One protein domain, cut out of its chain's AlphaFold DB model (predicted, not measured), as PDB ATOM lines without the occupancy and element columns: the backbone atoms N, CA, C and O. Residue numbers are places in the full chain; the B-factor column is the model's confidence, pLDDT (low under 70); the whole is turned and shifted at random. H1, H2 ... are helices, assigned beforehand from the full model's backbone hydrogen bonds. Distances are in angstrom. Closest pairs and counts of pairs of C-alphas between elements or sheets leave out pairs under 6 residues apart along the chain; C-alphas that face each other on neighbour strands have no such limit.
ATOM      1  N   LEU A 104      29.048 -13.825  -3.294       94.88
ATOM      2  CA  LEU A 104      27.903 -12.913  -3.253       94.88
ATOM      3  C   LEU A 104      27.430 -12.552  -4.667       94.88
ATOM      4  O   LEU A 104      26.226 -12.546  -4.924       94.88
ATOM      5  N   GLN A 105      28.360 -12.289  -5.587       94.88
ATOM      6  CA  GLN A 105      28.034 -11.959  -6.975       94.88
ATOM      7  C   GLN A 105      27.427 -13.155  -7.711       94.88
ATOM      8  O   GLN A 105      26.424 -12.988  -8.400       94.88
ATOM      9  N   LYS A 106      27.935 -14.373  -7.486       96.25
ATOM     10  CA  LYS A 106      27.336 -15.612  -8.004       96.25
ATOM     11  C   LYS A 106      25.895 -15.787  -7.546       96.25
ATOM     12  O   LYS A 106      25.034 -16.072  -8.372       96.25
ATOM     13  N   ILE A 107      25.607 -15.592  -6.256       97.19
ATOM     14  CA  ILE A 107      24.227 -15.689  -5.758       97.19
ATOM     15  C   ILE A 107      23.356 -14.613  -6.402       97.19
ATOM     16  O   ILE A 107      22.281 -14.931  -6.897       97.19
ATOM     17  N   LEU A 108      23.814 -13.359  -6.448       96.19
ATOM     18  CA  LEU A 108      23.056 -12.281  -7.087       96.19
ATOM     19  C   LEU A 108      22.800 -12.571  -8.570       96.19
ATOM     20  O   LEU A 108      21.693 -12.337  -9.039       96.19
ATOM     21  N   HIS A 109      23.765 -13.138  -9.291       96.56
ATOM     22  CA  HIS A 109      23.588 -13.562 -10.676       96.56
ATOM     23  C   HIS A 109      22.530 -14.668 -10.825       96.56
ATOM     24  O   HIS A 109      21.701 -14.590 -11.732       96.56
ATOM     25  N   ILE A 110      22.506 -15.658  -9.920       97.00
ATOM     26  CA  ILE A 110      21.463 -16.698  -9.884       97.00
ATOM     27  C   ILE A 110      20.085 -16.066  -9.633       97.00
ATOM     28  O   ILE A 110      19.136 -16.378 -10.348       97.00
ATOM     29  N   LEU A 111      19.984 -15.152  -8.659       96.81
ATOM     30  CA  LEU A 111      18.735 -14.451  -8.336       96.81
ATOM     31  C   LEU A 111      18.248 -13.583  -9.506       96.81
ATOM     32  O   LEU A 111      17.072 -13.618  -9.848       96.81
ATOM     33  N   HIS A 112      19.144 -12.827 -10.146       96.19
ATOM     34  CA  HIS A 112      18.811 -11.990 -11.299       96.19
ATOM     35  C   HIS A 112      18.359 -12.823 -12.501       96.19
ATOM     36  O   HIS A 112      17.381 -12.462 -13.153       96.19
ATOM     37  N   SER A 113      19.034 -13.942 -12.771       95.75
ATOM     38  CA  SER A 113      18.684 -14.841 -13.878       95.75
ATOM     39  C   SER A 113      17.309 -15.492 -13.703       95.75
ATOM     40  O   SER A 113      16.668 -15.809 -14.699       95.75
ATOM     41  N   SER A 114      16.830 -15.655 -12.464       94.88
ATOM     42  CA  SER A 114      15.481 -16.159 -12.169       94.88
ATOM     43  C   SER A 114      14.444 -15.053 -11.928       94.88
ATOM     44  O   SER A 114      13.362 -15.329 -11.420       94.88
ATOM     45  N   GLY A 115      14.766 -13.788 -12.228       95.12
ATOM     46  CA  GLY A 115      13.849 -12.662 -12.007       95.12
ATOM     47  C   GLY A 115      13.517 -12.404 -10.532       95.12
ATOM     48  O   GLY A 115      12.499 -11.792 -10.236       95.12
ATOM     49  N   PHE A 116      14.366 -12.863  -9.608       94.12
ATOM     50  CA  PHE A 116      14.121 -12.889  -8.164       94.12
ATOM     51  C   PHE A 116      12.892 -13.697  -7.735       94.12
ATOM     52  O   PHE A 116      12.368 -13.490  -6.639       94.12
ATOM     53  N   GLU A 117      12.468 -14.659  -8.548       95.19
ATOM     54  CA  GLU A 117      11.426 -15.605  -8.178       95.19
ATOM     55  C   GLU A 117      12.010 -17.024  -8.105       95.19
ATOM     56  O   GLU A 117      12.858 -17.395  -8.927       95.19
ATOM     57  N   PRO A 118      11.643 -17.821  -7.085       93.31
ATOM     58  CA  PRO A 118      11.983 -19.236  -7.063       93.31
ATOM     59  C   PRO A 118      11.217 -19.971  -8.175       93.31
ATOM     60  O   PRO A 118      10.038 -19.672  -8.369       93.31
ATOM     61  N   PRO A 119      11.813 -20.985  -8.826       94.69
ATOM     62  CA  PRO A 119      11.109 -21.809  -9.811       94.69
ATOM     63  C   PRO A 119       9.782 -22.383  -9.286       94.69
ATOM     64  O   PRO A 119       9.655 -22.718  -8.098       94.69
ATOM     65  N   GLU A 120       8.775 -22.509 -10.154       93.38
ATOM     66  CA  GLU A 120       7.466 -23.069  -9.787       93.38
ATOM     67  C   GLU A 120       7.550 -24.571  -9.500       93.38
ATOM     68  O   GLU A 120       6.968 -25.047  -8.519       93.38
ATOM     69  N   GLU A 121       8.323 -25.304 -10.307       95.06
ATOM     70  CA  GLU A 121       8.515 -26.737 -10.141       95.06
ATOM     71  C   GLU A 121       9.337 -27.043  -8.880       95.06
ATOM     72  O   GLU A 121      10.404 -26.479  -8.638       95.06
ATOM     73  N   ILE A 122       8.845 -27.976  -8.060       91.44
ATOM     74  CA  ILE A 122       9.459 -28.320  -6.769       91.44
ATOM     75  C   ILE A 122      10.891 -28.844  -6.949       91.44
ATOM     76  O   ILE A 122      11.764 -28.503  -6.150       91.44
ATOM     77  N   SER A 123      11.136 -29.659  -7.980       93.62
ATOM     78  CA  SER A 123      12.459 -30.231  -8.254       93.62
ATOM     79  C   SER A 123      13.482 -29.134  -8.571       93.62
ATOM     80  O   SER A 123      14.494 -29.008  -7.877       93.62
ATOM     81  N   GLU A 124      13.161 -28.265  -9.533       95.31
ATOM     82  CA  GLU A 124      14.009 -27.136  -9.929       95.31
ATOM     83  C   GLU A 124      14.220 -26.147  -8.781       95.31
ATOM     84  O   GLU A 124      15.336 -25.682  -8.545       95.31
ATOM     85  N   ARG A 125      13.166 -25.856  -8.006       95.12
ATOM     86  CA  ARG A 125      13.255 -24.987  -6.828       95.12
ATOM     87  C   ARG A 125      14.233 -25.531  -5.797       95.12
ATOM     88  O   ARG A 125      15.007 -24.759  -5.231       95.12
ATOM     89  N   ASN A 126      14.203 -26.837  -5.536       94.06
ATOM     90  CA  ASN A 126      15.112 -27.467  -4.584       94.06
ATOM     91  C   ASN A 126      16.569 -27.378  -5.057       94.06
ATOM     92  O   ASN A 126      17.443 -27.027  -4.261       94.06
ATOM     93  N   GLU A 127      16.834 -27.635  -6.339       96.25
ATOM     94  CA  GLU A 127      18.175 -27.501  -6.921       96.25
ATOM     95  C   GLU A 127      18.665 -26.047  -6.864       96.25
ATOM     96  O   GLU A 127      19.787 -25.770  -6.432       96.25
ATOM     97  N   TRP A 128      17.794 -25.104  -7.223       97.62
ATOM     98  CA  TRP A 128      18.059 -23.672  -7.166       97.62
ATOM     99  C   TRP A 128      18.406 -23.208  -5.744       97.62
ATOM    100  O   TRP A 128      19.425 -22.544  -5.534       97.62
ATOM    101  N   CYS A 129      17.624 -23.626  -4.743       97.44
ATOM    102  CA  CYS A 129      17.899 -23.303  -3.343       97.44
ATOM    103  C   CYS A 129      19.212 -23.925  -2.868       97.44
ATOM    104  O   CYS A 129      19.980 -23.267  -2.170       97.44
ATOM    105  N   THR A 130      19.479 -25.175  -3.254       97.12
ATOM    106  CA  THR A 130      20.702 -25.897  -2.874       97.12
ATOM    107  C   THR A 130      21.938 -25.173  -3.397       97.12
ATOM    108  O   THR A 130      22.827 -24.862  -2.607       97.12
ATOM    109  N   LYS A 131      21.953 -24.780  -4.680       97.44
ATOM    110  CA  LYS A 131      23.055 -24.003  -5.276       97.44
ATOM    111  C   LYS A 131      23.321 -22.704  -4.512       97.44
ATOM    112  O   LYS A 131      24.469 -22.385  -4.209       97.44
ATOM    113  N   ILE A 132      22.269 -21.955  -4.172       97.88
ATOM    114  CA  ILE A 132      22.411 -20.696  -3.425       97.88
ATOM    115  C   ILE A 132      22.951 -20.953  -2.017       97.88
ATOM    116  O   ILE A 132      23.872 -20.263  -1.584       97.88
ATOM    117  N   VAL A 133      22.407 -21.944  -1.308       97.25
ATOM    118  CA  VAL A 133      22.808 -22.285   0.063       97.25
ATOM    119  C   VAL A 133      24.263 -22.759   0.125       97.25
ATOM    120  O   VAL A 133      24.996 -22.337   1.020       97.25
ATOM    121  N   GLU A 134      24.714 -23.572  -0.831       96.50
ATOM    122  CA  GLU A 134      26.101 -24.055  -0.910       96.50
ATOM    123  C   GLU A 134      27.114 -22.920  -1.086       96.50
ATOM    124  O   GLU A 134      28.199 -22.946  -0.495       96.50
ATOM    125  N   ILE A 135      26.765 -21.909  -1.886       97.00
ATOM    126  CA  ILE A 135      27.593 -20.709  -2.044       97.00
ATOM    127  C   ILE A 135      27.507 -19.858  -0.774       97.00
ATOM    128  O   ILE A 135      28.536 -19.419  -0.259       97.00
ATOM    129  N   ALA A 136      26.300 -19.668  -0.236       96.88
ATOM    130  CA  ALA A 136      26.053 -18.838   0.937       96.88
ATOM    131  C   ALA A 136      26.794 -19.345   2.181       96.88
ATOM    132  O   ALA A 136      27.248 -18.535   2.983       96.88
ATOM    133  N   TRP A 137      26.970 -20.662   2.330       96.00
ATOM    134  CA  TRP A 137      27.717 -21.266   3.443       96.00
ATOM    135  C   TRP A 137      29.180 -20.799   3.519       96.00
ATOM    136  O   TRP A 137      29.798 -20.846   4.580       96.00
ATOM    137  N   LYS A 138      29.745 -20.345   2.394       94.88
ATOM    138  CA  LYS A 138      31.132 -19.866   2.292       94.88
ATOM    139  C   LYS A 138      31.258 -18.352   2.477       94.88
ATOM    140  O   LYS A 138      32.377 -17.848   2.496       94.88
ATOM    141  N   LEU A 139      30.138 -17.637   2.583       94.06
ATOM    142  CA  LEU A 139      30.130 -16.190   2.756       94.06
ATOM    143  C   LEU A 139      30.477 -15.800   4.192       94.06
ATOM    144  O   LEU A 139      30.091 -16.462   5.157       94.06
ATOM    145  N   SER A 140      31.154 -14.664   4.330       92.50
ATOM    146  CA  SER A 140      31.321 -14.003   5.619       92.50
ATOM    147  C   SER A 140      29.976 -13.523   6.178       92.50
ATOM    148  O   SER A 140      28.982 -13.347   5.467       92.50
ATOM    149  N   HIS A 141      29.945 -13.251   7.482       91.19
ATOM    150  CA  HIS A 141      28.748 -12.732   8.151       91.19
ATOM    151  C   HIS A 141      28.261 -11.400   7.557       91.19
ATOM    152  O   HIS A 141      27.057 -11.169   7.429       91.19
ATOM    153  N   GLU A 142      29.192 -10.540   7.143       92.12
ATOM    154  CA  GLU A 142      28.883  -9.249   6.526       92.12
ATOM    155  C   GLU A 142      28.300  -9.417   5.114       92.12
ATOM    156  O   GLU A 142      27.321  -8.756   4.765       92.12
ATOM    157  N   GLU A 143      28.817 -10.365   4.327       95.25
ATOM    158  CA  GLU A 143      28.250 -10.714   3.019       95.25
ATOM    159  C   GLU A 143      26.860 -11.345   3.140       95.25
ATOM    160  O   GLU A 143      25.977 -11.007   2.355       95.25
ATOM    161  N   LEU A 144      26.615 -12.196   4.143       95.44
ATOM    162  CA  LEU A 144      25.282 -12.752   4.409       95.44
ATOM    163  C   LEU A 144      24.269 -11.671   4.796       95.44
ATOM    164  O   LEU A 144      23.121 -11.704   4.344       95.44
ATOM    165  N   ARG A 145      24.683 -10.682   5.598       94.69
ATOM    166  CA  ARG A 145      23.854  -9.505   5.902       94.69
ATOM    167  C   ARG A 145      23.534  -8.706   4.646       94.69
ATOM    168  O   ARG A 145      22.386  -8.294   4.461       94.69
ATOM    169  N   LEU A 146      24.528  -8.495   3.783       95.94
ATOM    170  CA  LEU A 146      24.343  -7.783   2.523       95.94
ATOM    171  C   LEU A 146      23.430  -8.558   1.565       95.94
ATOM    172  O   LEU A 146      22.543  -7.955   0.960       95.94
ATOM    173  N   LEU A 147      23.589  -9.881   1.485       96.88
ATOM    174  CA  LEU A 147      22.721 -10.768   0.718       96.88
ATOM    175  C   LEU A 147      21.273 -10.665   1.201       96.88
ATOM    176  O   LEU A 147      20.391 -10.399   0.390       96.88
ATOM    177  N   LYS A 148      21.025 -10.785   2.512       97.25
ATOM    178  CA  LYS A 148      19.678 -10.645   3.092       97.25
ATOM    179  C   LYS A 148      19.042  -9.299   2.751       97.25
ATOM    180  O   LYS A 148      17.865  -9.251   2.427       97.25
ATOM    181  N   LYS A 149      19.816  -8.208   2.785       96.94
ATOM    182  CA  LYS A 149      19.330  -6.860   2.446       96.94
ATOM    183  C   LYS A 149      18.946  -6.713   0.966       96.94
ATOM    184  O   LYS A 149      18.078  -5.905   0.653       96.94
ATOM    185  N   ARG A 150      19.615  -7.436   0.061       96.31
ATOM    186  CA  ARG A 150      19.379  -7.382  -1.397       96.31
ATOM    187  C   ARG A 150      18.365  -8.417  -1.891       96.31
ATOM    188  O   ARG A 150      17.888  -8.306  -3.013       96.31
ATOM    189  N   CYS A 151      18.064  -9.422  -1.078       96.81
ATOM    190  CA  CYS A 151      17.162 -10.512  -1.413       96.81
ATOM    191  C   CYS A 151      15.716 -10.151  -1.022       96.81
ATOM    192  O   CYS A 151      15.497  -9.726   0.115       96.81
ATOM    193  N   PRO A 152      14.714 -10.325  -1.904       97.44
ATOM    194  CA  PRO A 152      13.317 -10.143  -1.521       97.44
ATOM    195  C   PRO A 152      12.914 -11.062  -0.363       97.44
ATOM    196  O   PRO A 152      13.318 -12.226  -0.316       97.44
ATOM    197  N   SER A 153      12.059 -10.576   0.543       97.38
ATOM    198  CA  SER A 153      11.653 -11.327   1.741       97.38
ATOM    199  C   SER A 153      11.060 -12.703   1.426       97.38
ATOM    200  O   SER A 153      11.341 -13.670   2.132       97.38
ATOM    201  N   ALA A 154      10.283 -12.814   0.342       97.19
ATOM    202  CA  ALA A 154       9.702 -14.080  -0.101       97.19
ATOM    203  C   ALA A 154      10.782 -15.099  -0.496       97.19
ATOM    204  O   ALA A 154      10.734 -16.250  -0.062       97.19
ATOM    205  N   VAL A 155      11.796 -14.662  -1.247       97.94
ATOM    206  CA  VAL A 155      12.937 -15.499  -1.626       97.94
ATOM    207  C   VAL A 155      13.750 -15.900  -0.402       97.94
ATOM    208  O   VAL A 155      14.084 -17.072  -0.234       97.94
ATOM    209  N   TRP A 156      14.033 -14.951   0.491       98.25
ATOM    210  CA  TRP A 156      14.758 -15.244   1.722       98.25
ATOM    211  C   TRP A 156      14.025 -16.284   2.574       98.25
ATOM    212  O   TRP A 156      14.642 -17.229   3.060       98.25
ATOM    213  N   ALA A 157      12.701 -16.171   2.704       98.19
ATOM    214  CA  ALA A 157      11.887 -17.155   3.410       98.19
ATOM    215  C   ALA A 157      11.961 -18.549   2.763       98.19
ATOM    216  O   ALA A 157      12.023 -19.539   3.487       98.19
ATOM    217  N   VAL A 158      12.013 -18.639   1.429       98.06
ATOM    218  CA  VAL A 158      12.216 -19.910   0.707       98.06
ATOM    219  C   VAL A 158      13.583 -20.515   1.030       98.06
ATOM    220  O   VAL A 158      13.653 -21.692   1.379       98.06
ATOM    221  N   LEU A 159      14.653 -19.714   1.012       98.25
ATOM    222  CA  LEU A 159      16.003 -20.168   1.373       98.25
ATOM    223  C   LEU A 159      16.106 -20.600   2.844       98.25
ATOM    224  O   LEU A 159      16.767 -21.580   3.164       98.25
ATOM    225  N   VAL A 160      15.439 -19.898   3.762       98.00
ATOM    226  CA  VAL A 160      15.366 -20.320   5.170       98.00
ATOM    227  C   VAL A 160      14.580 -21.625   5.295       98.00
ATOM    228  O   VAL A 160      14.971 -22.502   6.066       98.00
ATOM    229  N   PHE A 161      13.474 -21.761   4.560       97.81
ATOM    230  CA  PHE A 161      12.605 -22.933   4.614       97.81
ATOM    231  C   PHE A 161      13.319 -24.217   4.188       97.81
ATOM    232  O   PHE A 161      13.092 -25.249   4.815       97.81
ATOM    233  N   THR A 162      14.230 -24.161   3.212       96.56
ATOM    234  CA  THR A 162      15.013 -25.344   2.803       96.56
ATOM    235  C   THR A 162      15.934 -25.872   3.903       96.56
ATOM    236  O   THR A 162      16.274 -27.052   3.909       96.56
ATOM    237  N   LEU A 163      16.289 -25.027   4.875       95.69
ATOM    238  CA  LEU A 163      17.082 -25.392   6.052       95.69
ATOM    239  C   LEU A 163      16.220 -25.738   7.276       95.69
ATOM    240  O   LEU A 163      16.745 -26.086   8.338       95.69
ATOM    241  N   ILE A 164      14.893 -25.643   7.167       95.62
ATOM    242  CA  ILE A 164      13.969 -26.125   8.192       95.62
ATOM    243  C   ILE A 164      13.741 -27.619   7.968       95.62
ATOM    244  O   ILE A 164      13.448 -28.064   6.864       95.62
ATOM    245  N   ARG A 165      13.817 -28.408   9.047       92.50
ATOM    246  CA  ARG A 165      13.559 -29.851   8.985       92.50
ATOM    247  C   ARG A 165      12.183 -30.122   8.348       92.50
ATOM    248  O   ARG A 165      11.184 -29.628   8.894       92.50
ATOM    249  N   PRO A 166      12.113 -30.927   7.274       92.50
ATOM    250  CA  PRO A 166      10.865 -31.189   6.575       92.50
ATOM    251  C   PRO A 166       9.931 -32.031   7.443       92.50
ATOM    252  O   PRO A 166      10.342 -33.006   8.075       92.50
ATOM    253  N   THR A 167       8.657 -31.654   7.472       93.44
ATOM    254  CA  THR A 167       7.570 -32.490   7.990       93.44
ATOM    255  C   THR A 167       6.320 -32.253   7.139       93.44
ATOM    256  O   THR A 167       6.166 -31.150   6.615       93.44
ATOM    257  N   PRO A 168       5.386 -33.217   7.032       92.44
ATOM    258  CA  PRO A 168       4.165 -33.037   6.235       92.44
ATOM    259  C   PRO A 168       3.305 -31.832   6.654       92.44
ATOM    260  O   PRO A 168       2.573 -31.277   5.848       92.44
ATOM    261  N   ALA A 169       3.402 -31.409   7.918       93.12
ATOM    262  CA  ALA A 169       2.670 -30.256   8.445       93.12
ATOM    263  C   ALA A 169       3.349 -28.902   8.159       93.12
ATOM    264  O   ALA A 169       2.745 -27.854   8.381       93.12
ATOM    265  N   ARG A 170       4.615 -28.896   7.723       95.38
ATOM    266  CA  ARG A 170       5.391 -27.678   7.469       95.38
ATOM    267  C   ARG A 170       5.312 -27.343   5.988       95.38
ATOM    268  O   ARG A 170       6.072 -27.874   5.190       95.38
ATOM    269  N   MET A 171       4.410 -26.432   5.649       96.00
ATOM    270  CA  MET A 171       4.324 -25.831   4.319       96.00
ATOM    271  C   MET A 171       4.675 -24.350   4.408       96.00
ATOM    272  O   MET A 171       4.273 -23.681   5.363       96.00
ATOM    273  N   LEU A 172       5.419 -23.855   3.422       96.88
ATOM    274  CA  LEU A 172       5.704 -22.435   3.277       96.88
ATOM    275  C   LEU A 172       4.558 -21.762   2.516       96.88
ATOM    276  O   LEU A 172       4.335 -22.064   1.348       96.88
ATOM    277  N   VAL A 173       3.854 -20.837   3.165       96.44
ATOM    278  CA  VAL A 173       2.752 -20.070   2.565       96.44
ATOM    279  C   VAL A 173       2.955 -18.595   2.886       96.44
ATOM    280  O   VAL A 173       2.947 -18.209   4.052       96.44
ATOM    281  N   GLY A 174       3.190 -17.763   1.866       94.69
ATOM    282  CA  GLY A 174       3.363 -16.313   2.040       94.69
ATOM    283  C   GLY A 174       4.437 -15.934   3.071       94.69
ATOM    284  O   GLY A 174       4.190 -15.097   3.935       94.69
ATOM    285  N   GLY A 175       5.588 -16.617   3.065       96.12
ATOM    286  CA  GLY A 175       6.681 -16.376   4.023       96.12
ATOM    287  C   GLY A 175       6.452 -16.927   5.439       96.12
ATOM    288  O   GLY A 175       7.251 -16.661   6.342       96.12
ATOM    289  N   HIS A 176       5.379 -17.698   5.645       97.75
ATOM    290  CA  HIS A 176       5.048 -18.328   6.920       97.75
ATOM    291  C   HIS A 176       5.191 -19.846   6.853       97.75
ATOM    292  O   HIS A 176       4.851 -20.467   5.851       97.75
ATOM    293  N   VAL A 177       5.627 -20.445   7.959       97.56
ATOM    294  CA  VAL A 177       5.531 -21.888   8.205       97.56
ATOM    295  C   VAL A 177       4.636 -22.081   9.419       97.56
ATOM    296  O   VAL A 177       4.921 -21.566  10.505       97.56
ATOM    297  N   CYS A 178       3.524 -22.793   9.240       93.94
ATOM    298  CA  CYS A 178       2.424 -22.798  10.207       93.94
ATOM    299  C   CYS A 178       1.931 -21.357  10.471       93.94
ATOM    300  O   CYS A 178       1.446 -20.694   9.562       93.94
ATOM    301  N   LYS A 179       2.067 -20.852  11.706       95.38
ATOM    302  CA  LYS A 179       1.703 -19.477  12.105       95.38
ATOM    303  C   LYS A 179       2.921 -18.562  12.292       95.38
ATOM    304  O   LYS A 179       2.803 -17.496  12.887       95.38
ATOM    305  N   VAL A 180       4.106 -19.002  11.869       96.94
ATOM    306  CA  VAL A 180       5.374 -18.334  12.174       96.94
ATOM    307  C   VAL A 180       5.948 -17.712  10.917       96.94
ATOM    308  O   VAL A 180       6.204 -18.414   9.943       96.94
ATOM    309  N   LYS A 181       6.183 -16.403  10.960       97.44
ATOM    310  CA  LYS A 181       6.875 -15.662   9.907       97.44
ATOM    311  C   LYS A 181       8.377 -15.955   9.972       97.44
ATOM    312  O   LYS A 181       8.974 -15.794  11.038       97.44
ATOM    313  N   ILE A 182       8.977 -16.391   8.862       97.88
ATOM    314  CA  ILE A 182      10.389 -16.831   8.839       97.88
ATOM    315  C   ILE A 182      11.318 -15.930   8.016       97.88
ATOM    316  O   ILE A 182      12.520 -16.170   7.991       97.88
ATOM    317  N   GLU A 183      10.805 -14.878   7.372       96.88
ATOM    318  CA  GLU A 183      11.632 -13.961   6.563       96.88
ATOM    319  C   GLU A 183      12.712 -13.230   7.385       96.88
ATOM    320  O   GLU A 183      13.772 -12.872   6.878       96.88
ATOM    321  N   ASP A 184      12.492 -13.070   8.691       95.75
ATOM    322  CA  ASP A 184      13.453 -12.437   9.592       95.75
ATOM    323  C   ASP A 184      14.459 -13.419  10.198       95.75
ATOM    324  O   ASP A 184      15.357 -13.003  10.937       95.75
ATOM    325  N   TRP A 185      14.350 -14.711   9.899       97.25
ATOM    326  CA  TRP A 185      15.274 -15.709  10.424       97.25
ATOM    327  C   TRP A 185      16.637 -15.598   9.729       97.25
ATOM    328  O   TRP A 185      16.758 -15.073   8.616       97.25
ATOM    329  N   ASP A 186      17.684 -16.040  10.420       96.75
ATOM    330  CA  ASP A 186      19.025 -16.137   9.835       96.75
ATOM    331  C   ASP A 186      19.053 -17.276   8.799       96.75
ATOM    332  O   ASP A 186      18.239 -18.191   8.867       96.75
ATOM    333  N   LEU A 187      19.947 -17.271   7.811       97.19
ATOM    334  CA  LEU A 187      20.031 -18.424   6.901       97.19
ATOM    335  C   LEU A 187      20.681 -19.606   7.635       97.19
ATOM    336  O   LEU A 187      20.082 -20.670   7.773       97.19
ATOM    337  N   PHE A 188      21.839 -19.355   8.248       96.12
ATOM    338  CA  PHE A 188      22.583 -20.314   9.061       96.12
ATOM    339  C   PHE A 188      22.459 -19.951  10.542       96.12
ATOM    340  O   PHE A 188      23.133 -19.033  11.011       96.12
TER     341      PHE A 188
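What this domain is: This is residues 104 to 188 of the 311 residues of an uncharacterized protein of Armillaria ostoyae (UniProt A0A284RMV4). Four short helices make the body: H1 and H2 form a hairpin, H3 runs along H1, and H4 crosses H2 nearly at a right angle. After H4 a winding stretch, residues 163 to 188, loops out and folds back on itself with two short antiparallel pairings. The 85 printed residues hold four named helices in the order H1, H2, H3, H4 and no named strand, and the class is all helix. The whole is compact, with a radius of gyration of the C-alphas of 12.2 A and spans of 35 by 25 by 18 A.

Where its parts are: Find C-alpha 104 at (27.903, -12.913, -3.253); from there H1 runs through residues 104 to 113. H2, residues 122 to 136, is the longest helix at 20.6 A. H3 holds residues 141 to 150 and spans 14.4 A. H4, residues 153 to 162, ends at C-alpha 162, (15.013, -25.344, 2.803). Beyond it, look for residues 172 to 173 paired with 176 to 177, and 176 to 177 with 180 to 181.

How they stand to each other: Look first at the hairpin: H1 touches H2 residues 132 to 136 alone, closest at the C-alphas of Ile 107 and Ile 132, 5.8 A apart, opposite ways at a shallow tilt of 23 degrees. H1 and H3 only just touch, with 3 pairs of C-alphas within 8 A, closest at Leu 104 and Glu 143, 6.7 A. H4 touches H2 about perpendicular, at 87 degrees, the C-alphas of Cys 129 and Leu 159 being closest at 6.0 A. H1 and H4 are apart. In H1, H2, H3 and H4 every O i to N i+4 pair is within hydrogen-bond range.

The domain as a whole: The C-alphas farthest apart are those of Gln 105 and Ala 169, 34.9 A. The printed part has no cut; the links H2 to H3 and H3 to H4 are tight, and H1 to H2 is short. No printed residue is under 70 in pLDDT.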